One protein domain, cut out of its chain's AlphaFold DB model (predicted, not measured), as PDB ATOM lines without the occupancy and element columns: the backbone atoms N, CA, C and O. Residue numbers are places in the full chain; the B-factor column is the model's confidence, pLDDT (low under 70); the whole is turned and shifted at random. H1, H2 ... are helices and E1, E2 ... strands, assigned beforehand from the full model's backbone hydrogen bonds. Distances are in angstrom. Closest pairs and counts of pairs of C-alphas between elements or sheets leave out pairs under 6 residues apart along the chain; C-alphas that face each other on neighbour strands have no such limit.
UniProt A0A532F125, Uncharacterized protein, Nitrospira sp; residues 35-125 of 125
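Overview. This is residues 35 to 125 of the 125 residues of an uncharacterized protein of Nitrospira sp (UniProt A0A532F125). A small three-stranded sheet has H1 and H3 over one face and its other face bare; H2, the longest helix, packs on both, away from the sheet. The 91 printed residues, of mixed class, run E1 E2 E3 H1 H2 H3; E1 E2 E3, in that order across the sheet, form a meander, each strand the antiparallel neighbour of the one before. The whole is compact, radius of gyration of the C-alphas 12.2 A, spanning 38 by 26 by 18 A.

Along the chain. E1, residues 35 to 37, begins at C-alpha (70.263, 29.206, 332.969). E2 is residues 40 to 46, E3 49 to 54. H1 is 61 to 76, 22.1 A; H2 84 to 104, 30.6 A; H3 111 to 124, 20.1 A, ending at C-alpha (81.116, 28.058, 342.822).

Arrangement. In hairpin E1 and E2, N 35 and O 42 are within hydrogen-bond range, 2.9 A; in hairpin E2 and E3, N 43 and O 51, 2.8 A. In two layers, H1 and H3 are on the same face of the sheet, at heights of 9.1 and 10.2 A. H1 and H2, a helical hairpin, touch, closest C-alphas Ala 67 and Gly 94, 4.0 A. H2 and H3 touch, closest C-alphas Val 91 and Val 118, 5.7 A, at a steep tilt of 46 degrees. Every O i to N i+4 pair is within range in H1, H2 and H3.

Size, cuts and confidence. The printed part has no cut and no long link. Residues 35 to 39, 45 to 50 and 57 to 59 have pLDDT under 70.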
ATOM      1  N   PHE A  35      70.842  28.471 334.098       69.06
ATOM      2  CA  PHE A  35      70.263  29.206 332.969       69.06
ATOM      3  C   PHE A  35      71.105  30.438 332.658       69.06
ATOM      4  O   PHE A  35      71.692  31.029 333.562       69.06
ATOM      5  N   VAL A  36      71.162  30.849 331.392       64.44
ATOM      6  CA  VAL A  36      71.919  32.040 330.990       64.44
ATOM      7  C   VAL A  36      70.965  33.173 330.636       64.44
ATOM      8  O   VAL A  36      70.065  33.004 329.820       64.44
ATOM      9  N   GLN A  37      71.153  34.334 331.265       63.34
ATOM     10  CA  GLN A  37      70.388  35.541 330.972       63.34
ATOM     11  C   GLN A  37      71.265  36.787 331.127       63.34
ATOM     12  O   GLN A  37      71.924  36.985 332.148       63.34
ATOM     13  N   GLY A  38      71.263  37.656 330.111       64.44
ATOM     14  CA  GLY A  38      71.979  38.935 330.154       64.44
ATOM     15  C   GLY A  38      73.495  38.786 330.336       64.44
ATOM     16  O   GLY A  38      74.091  39.544 331.100       64.44
ATOM     17  N   GLY A  39      74.109  37.783 329.695       66.69
ATOM     18  CA  GLY A  39      75.551  37.523 329.797       66.69
ATOM     19  C   GLY A  39      75.990  36.942 331.143       66.69
ATOM     20  O   GLY A  39      77.150  37.072 331.529       66.69
ATOM     21  N   LYS A  40      75.077  36.326 331.901       73.06
ATOM     22  CA  LYS A  40      75.386  35.631 333.156       73.06
ATOM     23  C   LYS A  40      74.685  34.283 333.206       73.06
ATOM     24  O   LYS A  40      73.504  34.202 332.892       73.06
ATOM     25  N   ALA A  41      75.405  33.260 333.648       74.12
ATOM     26  CA  ALA A  41      74.864  31.966 334.019       74.12
ATOM     27  C   ALA A  41      74.456  32.002 335.493       74.12
ATOM     28  O   ALA A  41      75.289  32.234 336.368       74.12
ATOM     29  N   TYR A  42      73.182  31.781 335.766       72.56
ATOM     30  CA  TYR A  42      72.617  31.650 337.098       72.56
ATOM     31  C   TYR A  42      72.481  30.170 337.403       72.56
ATOM     32  O   TYR A  42      71.764  29.461 336.705       72.56
ATOM     33  N   ILE A  43      73.187  29.708 338.425       74.94
ATOM     34  CA  ILE A  43      73.259  28.306 338.819       74.94
ATOM     35  C   ILE A  43      72.499  28.153 340.126       74.94
ATOM     36  O   ILE A  43      72.842  28.791 341.126       74.94
ATOM     37  N   THR A  44      71.492  27.287 340.127       70.06
ATOM     38  CA  THR A  44      70.734  26.956 341.336       70.06
ATOM     39  C   THR A  44      71.336  25.707 341.975       70.06
ATOM     40  O   THR A  44      71.329  24.615 341.399       70.06
ATOM     41  N   LEU A  45      71.924  25.879 343.160       63.97
ATOM     42  CA  LEU A  45      72.555  24.803 343.927       63.97
ATOM     43  C   LEU A  45      71.577  24.174 344.915       63.97
ATOM     44  O   LEU A  45      71.658  22.975 345.165       63.97
ATOM     45  N   SER A  46      70.655  24.976 345.436       60.56
ATOM     46  CA  SER A  46      69.535  24.554 346.265       60.56
ATOM     47  C   SER A  46      68.412  25.598 346.153       60.56
ATOM     48  O   SER A  46      68.658  26.700 345.655       60.56
ATOM     49  N   PRO A  47      67.200  25.330 346.677       57.16
ATOM     50  CA  PRO A  47      66.104  26.303 346.678       57.16
ATOM     51  C   PRO A  47      66.447  27.650 347.338       57.16
ATOM     52  O   PRO A  47      65.764  28.642 347.100       57.16
ATOM     53  N   THR A  48      67.483  27.687 348.183       54.38
ATOM     54  CA  THR A  48      67.928  28.880 348.917       54.38
ATOM     55  C   THR A  48      69.287  29.407 348.463       54.38
ATOM     56  O   THR A  48      69.688  30.483 348.906       54.38
ATOM     57  N   LEU A  49      70.001  28.687 347.591       58.84
ATOM     58  CA  LEU A  49      71.345  29.041 347.151       58.84
ATOM     59  C   LEU A  49      71.420  29.097 345.625       58.84
ATOM     60  O   LEU A  49      71.426  28.072 344.942       58.84
ATOM     61  N   ALA A  50      71.548  30.320 345.115       67.81
ATOM     62  CA  ALA A  50      71.847  30.599 343.721       67.81
ATOM     63  C   ALA A  50      73.156  31.387 343.618       67.81
ATOM     64  O   ALA A  50      73.412  32.304 344.401       67.81
ATOM     65  N   VAL A  51      73.982  31.036 342.638       73.69
ATOM     66  CA  VAL A  51      75.244  31.720 342.334       73.69
ATOM     67  C   VAL A  51      75.235  32.160 340.877       73.69
ATOM     68  O   VAL A  51      74.650  31.497 340.026       73.69
ATOM     69  N   SER A  52      75.874  33.290 340.573       78.06
ATOM     70  CA  SER A  52      75.980  33.793 339.201       78.06
ATOM     71  C   SER A  52      77.425  33.781 338.718       78.06
ATOM     72  O   SER A  52      78.308  34.275 339.425       78.06
ATOM     73  N   VAL A  53      77.647  33.302 337.497       79.50
ATOM     74  CA  VAL A  53      78.941  33.311 336.804       79.50
ATOM     75  C   VAL A  53      78.801  34.129 335.518       79.50
ATOM     76  O   VAL A  53      77.855  33.902 334.765       79.50
ATOM     77  N   PRO A  54      79.684  35.104 335.246       76.94
ATOM     78  CA  PRO A  54      79.642  35.849 333.992       76.94
ATOM     79  C   PRO A  54      79.906  34.921 332.798       76.94
ATOM     80  O   PRO A  54      80.787  34.064 332.845       76.94
ATOM     81  N   VAL A  55      79.143  35.107 331.726       70.69
ATOM     82  CA  VAL A  55      79.270  34.378 330.462       70.69
ATOM     83  C   VAL A  55      79.852  35.334 329.433       70.69
ATOM     84  O   VAL A  55      79.312  36.419 329.216       70.69
ATOM     85  N   ASN A  56      80.951  34.937 328.790       71.12
ATOM     86  CA  ASN A  56      81.446  35.684 327.642       71.12
ATOM     87  C   ASN A  56      80.476  35.499 326.465       71.12
ATOM     88  O   ASN A  56      80.049  34.381 326.176       71.12
ATOM     89  N   VAL A  57      80.159  36.590 325.765       60.78
ATOM     90  CA  VAL A  57      79.261  36.614 324.599       60.78
ATOM     91  C   VAL A  57      79.740  35.646 323.506       60.78
ATOM     92  O   VAL A  57      78.924  35.076 322.790       60.78
ATOM     93  N   ALA A  58      81.050  35.390 323.430       66.94
ATOM     94  CA  ALA A  58      81.664  34.441 322.502       66.94
ATOM     95  C   ALA A  58      81.352  32.954 322.793       66.94
ATOM     96  O   ALA A  58      81.517  32.112 321.914       66.94
ATOM     97  N   ILE A  59      80.857  32.617 323.990       68.25
ATOM     98  CA  ILE A  59      80.436  31.248 324.329       68.25
ATOM     99  C   ILE A  59      79.005  30.996 323.851       68.25
ATOM    100  O   ILE A  59      78.702  29.886 323.437       68.25
ATOM    101  N   GLY A  60      78.141  32.014 323.833       73.38
ATOM    102  CA  GLY A  60      76.714  31.905 323.507       73.38
ATOM    103  C   GLY A  60      75.876  31.253 324.610       73.38
ATOM    104  O   GLY A  60      76.294  30.299 325.271       73.38
ATOM    105  N   ASP A  61      74.657  31.762 324.800       75.12
ATOM    106  CA  ASP A  61      73.818  31.432 325.959       75.12
ATOM    107  C   ASP A  61      73.515  29.932 326.066       75.12
ATOM    108  O   ASP A  61      73.607  29.354 327.146       75.12
ATOM    109  N   LYS A  62      73.217  29.267 324.943       76.56
ATOM    110  CA  LYS A  62      72.841  27.844 324.940       76.56
ATOM    111  C   LYS A  62      74.009  26.895 325.169       76.56
ATOM    112  O   LYS A  62      73.826  25.848 325.783       76.56
ATOM    113  N   VAL A  63      75.200  27.264 324.714       80.56
ATOM    114  CA  VAL A  63      76.434  26.510 324.960       80.56
ATOM    115  C   VAL A  63      76.825  26.641 326.430       80.56
ATOM    116  O   VAL A  63      77.108  25.635 327.077       80.56
ATOM    117  N   ALA A  64      76.790  27.860 326.976       79.25
ATOM    118  CA  ALA A  64      77.084  28.115 328.381       79.25
ATOM    119  C   ALA A  64      76.071  27.423 329.312       79.25
ATOM    120  O   ALA A  64      76.466  26.820 330.308       79.25
ATOM    121  N   GLU A  65      74.784  27.434 328.959       81.19
ATOM    122  CA  GLU A  65      73.727  26.700 329.664       81.19
ATOM    123  C   GLU A  65      74.005  25.188 329.675       81.19
ATOM    124  O   GLU A  65      74.019  24.570 330.741       81.19
ATOM    125  N   ALA A  66      74.301  24.591 328.516       78.88
ATOM    126  CA  ALA A  66      74.611  23.164 328.408       78.88
ATOM    127  C   ALA A  66      75.860  22.775 329.216       78.88
ATOM    128  O   ALA A  66      75.852  21.780 329.943       78.88
ATOM    129  N   ALA A  67      76.915  23.588 329.135       83.50
ATOM    130  CA  ALA A  67      78.171  23.344 329.828       83.50
ATOM    131  C   ALA A  67      78.025  23.432 331.354       83.50
ATOM    132  O   ALA A  67      78.515  22.569 332.084       83.50
ATOM    133  N   ALA A  68      77.307  24.447 331.842       80.75
ATOM    134  CA  ALA A  68      77.051  24.614 333.267       80.75
ATOM    135  C   ALA A  68      76.159  23.490 333.817       80.75
ATOM    136  O   ALA A  68      76.473  22.925 334.863       80.75
ATOM    137  N   ASN A  69      75.099  23.109 333.096       79.19
ATOM    138  CA  ASN A  69      74.204  22.026 333.512       79.19
ATOM    139  C   ASN A  69      74.919  20.674 333.608       79.19
ATOM    140  O   ASN A  69      74.728  19.950 334.584       79.19
ATOM    141  N   ALA A  70      75.784  20.346 332.645       77.75
ATOM    142  CA  ALA A  70      76.542  19.098 332.676       77.75
ATOM    143  C   ALA A  70      77.541  19.046 333.846       77.75
ATOM    144  O   ALA A  70      77.626  18.030 334.540       77.75
ATOM    145  N   ALA A  71      78.259  20.144 334.105       81.56
ATOM    146  CA  ALA A  71      79.218  20.219 335.205       81.56
ATOM    147  C   ALA A  71      78.532  20.144 336.582       81.56
ATOM    148  O   ALA A  71      78.935  19.361 337.443       81.56
ATOM    149  N   VAL A  72      77.464  20.924 336.781       80.94
ATOM    150  CA  VAL A  72      76.708  20.964 338.044       80.94
ATOM    151  C   VAL A  72      75.990  19.638 338.290       80.94
ATOM    152  O   VAL A  72      76.066  19.097 339.394       80.94
ATOM    153  N   GLY A  73      75.337  19.084 337.265       76.44
ATOM    154  CA  GLY A  73      74.639  17.803 337.357       76.44
ATOM    155  C   GLY A  73      75.577  16.656 337.728       76.44
ATOM    156  O   GLY A  73      75.226  15.822 338.560       76.44
ATOM    157  N   TYR A  74      76.799  16.646 337.183       79.44
ATOM    158  CA  TYR A  74      77.804  15.655 337.553       79.44
ATOM    159  C   TYR A  74      78.214  15.766 339.026       79.44
ATOM    160  O   TYR A  74      78.158  14.768 339.737       79.44
ATOM    161  N   LEU A  75      78.569  16.964 339.504       77.62
ATOM    162  CA  LEU A  75      79.003  17.160 340.893       77.62
ATOM    163  C   LEU A  75      77.920  16.801 341.910       77.62
ATOM    164  O   LEU A  75      78.223  16.222 342.948       77.62
ATOM    165  N   LYS A  76      76.659  17.108 341.599       72.62
ATOM    166  CA  LYS A  76      75.513  16.773 342.453       72.62
ATOM    167  C   LYS A  76      75.158  15.291 342.442       72.62
ATOM    168  O   LYS A  76      74.645  14.784 343.433       72.62
ATOM    169  N   GLY A  77      75.413  14.600 341.333       71.88
ATOM    170  CA  GLY A  77      75.175  13.162 341.213       71.88
ATOM    171  C   GLY A  77      76.175  12.302 341.991       71.88
ATOM    172  O   GLY A  77      75.981  11.091 342.088       71.88
ATOM    173  N   LEU A  78      77.243  12.896 342.531       72.88
ATOM    174  CA  LEU A  78      78.265  12.162 343.263       72.88
ATOM    175  C   LEU A  78      77.849  11.904 344.716       72.88
ATOM    176  O   LEU A  78      77.461  12.833 345.426       72.88
ATOM    177  N   PRO A  79      77.978  10.659 345.200       71.06
ATOM    178  CA  PRO A  79      77.799  10.369 346.611       71.06
ATOM    179  C   PRO A  79      79.025  10.835 347.412       71.06
ATOM    180  O   PRO A  79      80.162  10.492 347.091       71.06
ATOM    181  N   GLY A  80      78.790  11.556 348.509       70.94
ATOM    182  CA  GLY A  80      79.841  11.951 349.451       70.94
ATOM    183  C   GLY A  80      80.488  13.306 349.149       70.94
ATOM    184  O   GLY A  80      79.895  14.174 348.514       70.94
ATOM    185  N   ALA A  81      81.688  13.524 349.689       79.19
ATOM    186  CA  ALA A  81      82.381  14.803 349.575       79.19
ATOM    187  C   ALA A  81      82.986  15.000 348.173       79.19
ATOM    188  O   ALA A  81      83.671  14.119 347.657       79.19
ATOM    189  N   ILE A  82      82.790  16.187 347.593       80.56
ATOM    190  CA  ILE A  82      83.370  16.562 346.298       80.56
ATOM    191  C   ILE A  82      84.893  16.685 346.426       80.56
ATOM    192  O   ILE A  82      85.398  17.532 347.166       80.56
ATOM    193  N   THR A  83      85.625  15.883 345.655       80.38
ATOM    194  CA  THR A  83      87.094  15.930 345.597       80.38
ATOM    195  C   THR A  83      87.604  16.801 344.445       80.38
ATOM    196  O   THR A  83      86.870  17.132 343.511       80.38
ATOM    197  N   SER A  84      88.896  17.144 344.461       81.94
ATOM    198  CA  SER A  84      89.552  17.844 343.346       81.94
ATOM    199  C   SER A  84      89.491  17.060 342.032       81.94
ATOM    200  O   SER A  84      89.372  17.667 340.971       81.94
ATOM    201  N   LEU A  85      89.527  15.724 342.100       81.44
ATOM    202  CA  LEU A  85      89.386  14.861 340.925       81.44
ATOM    203  C   LEU A  85      87.991  15.017 340.313       81.44
ATOM    204  O   LEU A  85      87.865  15.280 339.123       81.44
ATOM    205  N   ASN A  86      86.959  14.989 341.154       79.94
ATOM    206  CA  ASN A  86      85.584  15.160 340.700       79.94
ATOM    207  C   ASN A  86      85.327  16.541 340.097       79.94
ATOM    208  O   ASN A  86      84.568  16.667 339.141       79.94
ATOM    209  N   ARG A  87      85.976  17.586 340.622       81.69
ATOM    210  CA  ARG A  87      85.924  18.924 340.019       81.69
ATOM    211  C   ARG A  87      86.551  18.929 338.625       81.69
ATOM    212  O   ARG A  87      85.965  19.507 337.717       81.69
ATOM    213  N   ALA A  88      87.687  18.261 338.429       85.00
ATOM    214  CA  ALA A  88      88.308  18.149 337.110       85.00
ATOM    215  C   ALA A  88      87.422  17.372 336.114       85.00
ATOM    216  O   ALA A  88      87.245  17.809 334.977       85.00
ATOM    217  N   GLU A  89      86.801  16.275 336.552       84.06
ATOM    218  CA  GLU A  89      85.854  15.498 335.739       84.06
ATOM    219  C   GLU A  89      84.595  16.307 335.389       84.06
ATOM    220  O   GLU A  89      84.126  16.274 334.251       84.06
ATOM    221  N   ALA A  90      84.074  17.096 336.334       83.00
ATOM    222  CA  ALA A  90      82.960  18.011 336.093       83.00
ATOM    223  C   ALA A  90      83.297  19.052 335.021       83.00
ATOM    224  O   ALA A  90      82.472  19.338 334.152       83.00
ATOM    225  N   VAL A  91      84.521  19.594 335.064       85.31
ATOM    226  CA  VAL A  91      85.004  20.541 334.057       85.31
ATOM    227  C   VAL A  91      85.046  19.889 332.678       85.31
ATOM    228  O   VAL A  91      84.527  20.463 331.723       85.31
ATOM    229  N   GLN A  92      85.585  18.672 332.570       88.75
ATOM    230  CA  GLN A  92      85.622  17.944 331.298       88.75
ATOM    231  C   GLN A  92      84.218  17.701 330.737       88.75
ATOM    232  O   GLN A  92      83.958  18.050 329.586       88.75
ATOM    233  N   LYS A  93      83.282  17.213 331.561       84.75
ATOM    234  CA  LYS A  93      81.891  16.993 331.133       84.75
ATOM    235  C   LYS A  93      81.186  18.277 330.705       84.75
ATOM    236  O   LYS A  93      80.434  18.267 329.732       84.75
ATOM    237  N   GLY A  94      81.435  19.384 331.404       83.31
ATOM    238  CA  GLY A  94      80.915  20.693 331.017       83.31
ATOM    239  C   GLY A  94      81.439  21.148 329.655       83.31
ATOM    240  O   GLY A  94      80.661  21.575 328.804       83.31
ATOM    241  N   ILE A  95      82.744  21.005 329.409       86.88
ATOM    242  CA  ILE A  95      83.357  21.364 328.122       86.88
ATOM    243  C   ILE A  95      82.805  20.495 326.989       86.88
ATOM    244  O   ILE A  95      82.482  21.024 325.929       86.88
ATOM    245  N   GLU A  96      82.672  19.184 327.196       88.62
ATOM    246  CA  GLU A  96      82.131  18.259 326.192       88.62
ATOM    247  C   GLU A  96      80.684  18.598 325.823       88.62
ATOM    248  O   GLU A  96      80.362  18.702 324.639       88.62
ATOM    249  N   ALA A  97      79.827  18.848 326.818       85.00
ATOM    250  CA  ALA A  97      78.438  19.237 326.587       85.00
ATOM    251  C   ALA A  97      78.324  20.599 325.884       85.00
ATOM    252  O   ALA A  97      77.542  20.753 324.945       85.00
ATOM    253  N   GLY A  98      79.134  21.581 326.296       82.88
ATOM    254  CA  GLY A  98      79.208  22.879 325.630       82.88
ATOM    255  C   GLY A  98      79.669  22.747 324.177       82.88
ATOM    256  O   GLY A  98      79.016  23.262 323.274       82.88
ATOM    257  N   ALA A  99      80.742  21.998 323.923       84.25
ATOM    258  CA  ALA A  99      81.276  21.785 322.580       84.25
ATOM    259  C   ALA A  99      80.283  21.050 321.663       84.25
ATOM    260  O   ALA A  99      80.119  21.441 320.507       84.25
ATOM    261  N   ALA A 100      79.577  20.038 322.177       84.62
ATOM    262  CA  ALA A 100      78.505  19.370 321.445       84.62
ATOM    263  C   ALA A 100      77.390  20.360 321.075       84.62
ATOM    264  O   ALA A 100      76.954  20.410 319.924       84.62
ATOM    265  N   LYS A 101      76.990  21.228 322.015       83.44
ATOM    266  CA  LYS A 101      75.955  22.233 321.760       83.44
ATOM    267  C   LYS A 101      76.389  23.310 320.768       83.44
ATOM    268  O   LYS A 101      75.577  23.754 319.954       83.44
ATOM    269  N   ALA A 102      77.656  23.711 320.811       81.25
ATOM    270  CA  ALA A 102      78.247  24.630 319.846       81.25
ATOM    271  C   ALA A 102      78.217  24.033 318.429       81.25
ATOM    272  O   ALA A 102      77.792  24.709 317.492       81.25
ATOM    273  N   ALA A 103      78.561  22.745 318.292       80.69
ATOM    274  CA  ALA A 103      78.509  22.024 317.022       80.69
ATOM    275  C   ALA A 103      77.078  21.908 316.464       80.69
ATOM    276  O   ALA A 103      76.865  22.167 315.283       80.69
ATOM    277  N   GLU A 104      76.085  21.598 317.304       80.94
ATOM    278  CA  GLU A 104      74.665  21.573 316.904       80.94
ATOM    279  C   GLU A 104      74.159  22.936 316.419       80.94
ATOM    280  O   GLU A 104      73.306  23.018 315.537       80.94
ATOM    281  N   SER A 105      74.669  24.010 317.020       73.00
ATOM    282  CA  SER A 105      74.194  25.375 316.783       73.00
ATOM    283  C   SER A 105      75.001  26.103 315.700       73.00
ATOM    284  O   SER A 105      74.779  27.293 315.489       73.00
ATOM    285  N   ASN A 106      75.947  25.420 315.032       76.69
ATOM    286  CA  ASN A 106      76.951  26.015 314.133       76.69
ATOM    287  C   ASN A 106      77.653  27.244 314.739       76.69
ATOM    288  O   ASN A 106      78.029  28.183 314.034       76.69
ATOM    289  N   GLN A 107      77.814  27.254 316.061       72.69
ATOM    290  CA  GLN A 107      78.387  28.373 316.779       72.69
ATOM    291  C   GLN A 107      79.879  28.131 316.981       72.69
ATOM    292  O   GLN A 107      80.289  27.110 317.533       72.69
ATOM    293  N   GLN A 108      80.704  29.080 316.548       71.94
ATOM    294  CA  GLN A 108      82.134  29.027 316.820       71.94
ATOM    295  C   GLN A 108      82.369  29.474 318.267       71.94
ATOM    296  O   GLN A 108      81.966  30.569 318.647       71.94
ATOM    297  N   VAL A 109      82.985  28.609 319.072       75.06
ATOM    298  CA  VAL A 109      83.296  28.873 320.483       75.06
ATOM    299  C   VAL A 109      84.778  28.615 320.711       75.06
ATOM    300  O   VAL A 109      85.303  27.580 320.292       75.06
ATOM    301  N   ASP A 110      85.452  29.538 321.395       81.56
ATOM    302  CA  ASP A 110      86.810  29.301 321.873       81.56
ATOM    303  C   ASP A 110      86.767  28.292 323.030       81.56
ATOM    304  O   ASP A 110      86.181  28.529 324.092       81.56
ATOM    305  N   ARG A 111      87.413  27.141 322.826       80.69
ATOM    306  CA  ARG A 111      87.482  26.063 323.817       80.69
ATOM    307  C   ARG A 111      88.108  26.521 325.137       80.69
ATOM    308  O   ARG A 111      87.699  26.035 326.186       80.69
ATOM    309  N   LYS A 112      89.060  27.455 325.099       85.00
ATOM    310  CA  LYS A 112      89.722  28.006 326.286       85.00
ATOM    311  C   LYS A 112      88.786  28.911 327.083       85.00
ATOM    312  O   LYS A 112      88.813  28.897 328.311       85.00
ATOM    313  N   GLU A 113      87.941  29.683 326.407       83.88
ATOM    314  CA  GLU A 113      86.923  30.493 327.081       83.88
ATOM    315  C   GLU A 113      85.838  29.625 327.710       83.88
ATOM    316  O   GLU A 113      85.455  29.857 328.857       83.88
ATOM    317  N   LEU A 114      85.397  28.590 326.990       84.50
ATOM    318  CA  LEU A 114      84.464  27.601 327.514       84.50
ATOM    319  C   LEU A 114      85.036  26.902 328.753       84.50
ATOM    320  O   LEU A 114      84.355  26.798 329.769       84.50
ATOM    321  N   GLU A 115      86.298  26.477 328.708       88.56
ATOM    322  CA  GLU A 115      86.983  25.881 329.854       88.56
ATOM    323  C   GLU A 115      87.052  26.841 331.050       88.56
ATOM    324  O   GLU A 115      86.647  26.471 332.151       88.56
ATOM    325  N   ASN A 116      87.480  28.089 330.839       87.94
ATOM    326  CA  ASN A 116      87.537  29.101 331.899       87.94
ATOM    327  C   ASN A 116      86.160  29.368 332.524       87.94
ATOM    328  O   ASN A 116      86.053  29.587 333.733       87.94
ATOM    329  N   PHE A 117      85.103  29.372 331.712       86.88
ATOM    330  CA  PHE A 117      83.735  29.510 332.194       86.88
ATOM    331  C   PHE A 117      83.335  28.313 333.061       86.88
ATOM    332  O   PHE A 117      82.917  28.498 334.203       86.88
ATOM    333  N   VAL A 118      83.520  27.087 332.569       85.69
ATOM    334  CA  VAL A 118      83.147  25.873 333.308       85.69
ATOM    335  C   VAL A 118      83.951  25.744 334.607       85.69
ATOM    336  O   VAL A 118      83.391  25.375 335.637       85.69
ATOM    337  N   GLN A 119      85.233  26.112 334.611       88.12
ATOM    338  CA  GLN A 119      86.043  26.156 335.832       88.12
ATOM    339  C   GLN A 119      85.468  27.130 336.869       88.12
ATOM    340  O   GLN A 119      85.398  26.793 338.051       88.12
ATOM    341  N   GLN A 120      85.001  28.311 336.449       86.50
ATOM    342  CA  GLN A 120      84.333  29.255 337.349       86.50
ATOM    343  C   GLN A 120      83.009  28.710 337.886       86.50
ATOM    344  O   GLN A 120      82.719  28.900 339.063       86.50
ATOM    345  N   VAL A 121      82.228  28.011 337.056       83.56
ATOM    346  CA  VAL A 121      81.006  27.317 337.490       83.56
ATOM    347  C   VAL A 121      81.342  26.293 338.570       83.56
ATOM    348  O   VAL A 121      80.811  26.369 339.674       83.56
ATOM    349  N   VAL A 122      82.277  25.386 338.292       84.06
ATOM    350  CA  VAL A 122      82.689  24.322 339.216       84.06
ATOM    351  C   VAL A 122      83.287  24.875 340.508       84.06
ATOM    352  O   VAL A 122      83.084  24.287 341.562       84.06
ATOM    353  N   ALA A 123      83.992  26.006 340.473       83.44
ATOM    354  CA  ALA A 123      84.537  26.646 341.672       83.44
ATOM    355  C   ALA A 123      83.461  27.259 342.590       83.44
ATOM    356  O   ALA A 123      83.745  27.556 343.750       83.44
ATOM    357  N   LYS A 124      82.247  27.488 342.075       78.75
ATOM    358  CA  LYS A 124      81.116  28.058 342.822       78.75
ATOM    359  C   LYS A 124      80.142  26.998 343.348       78.75
ATOM    360  O   LYS A 124      79.261  27.366 344.120       78.75
ATOM    361  N   VAL A 125      80.307  25.741 342.927       72.06
ATOM    362  CA  VAL A 125      79.581  24.544 343.393       72.06
ATOM    363  C   VAL A 125      80.322  23.914 344.571       72.06
ATOM    364  O   VAL A 125      79.646  23.571 345.559       72.06
TER     365      VAL A 125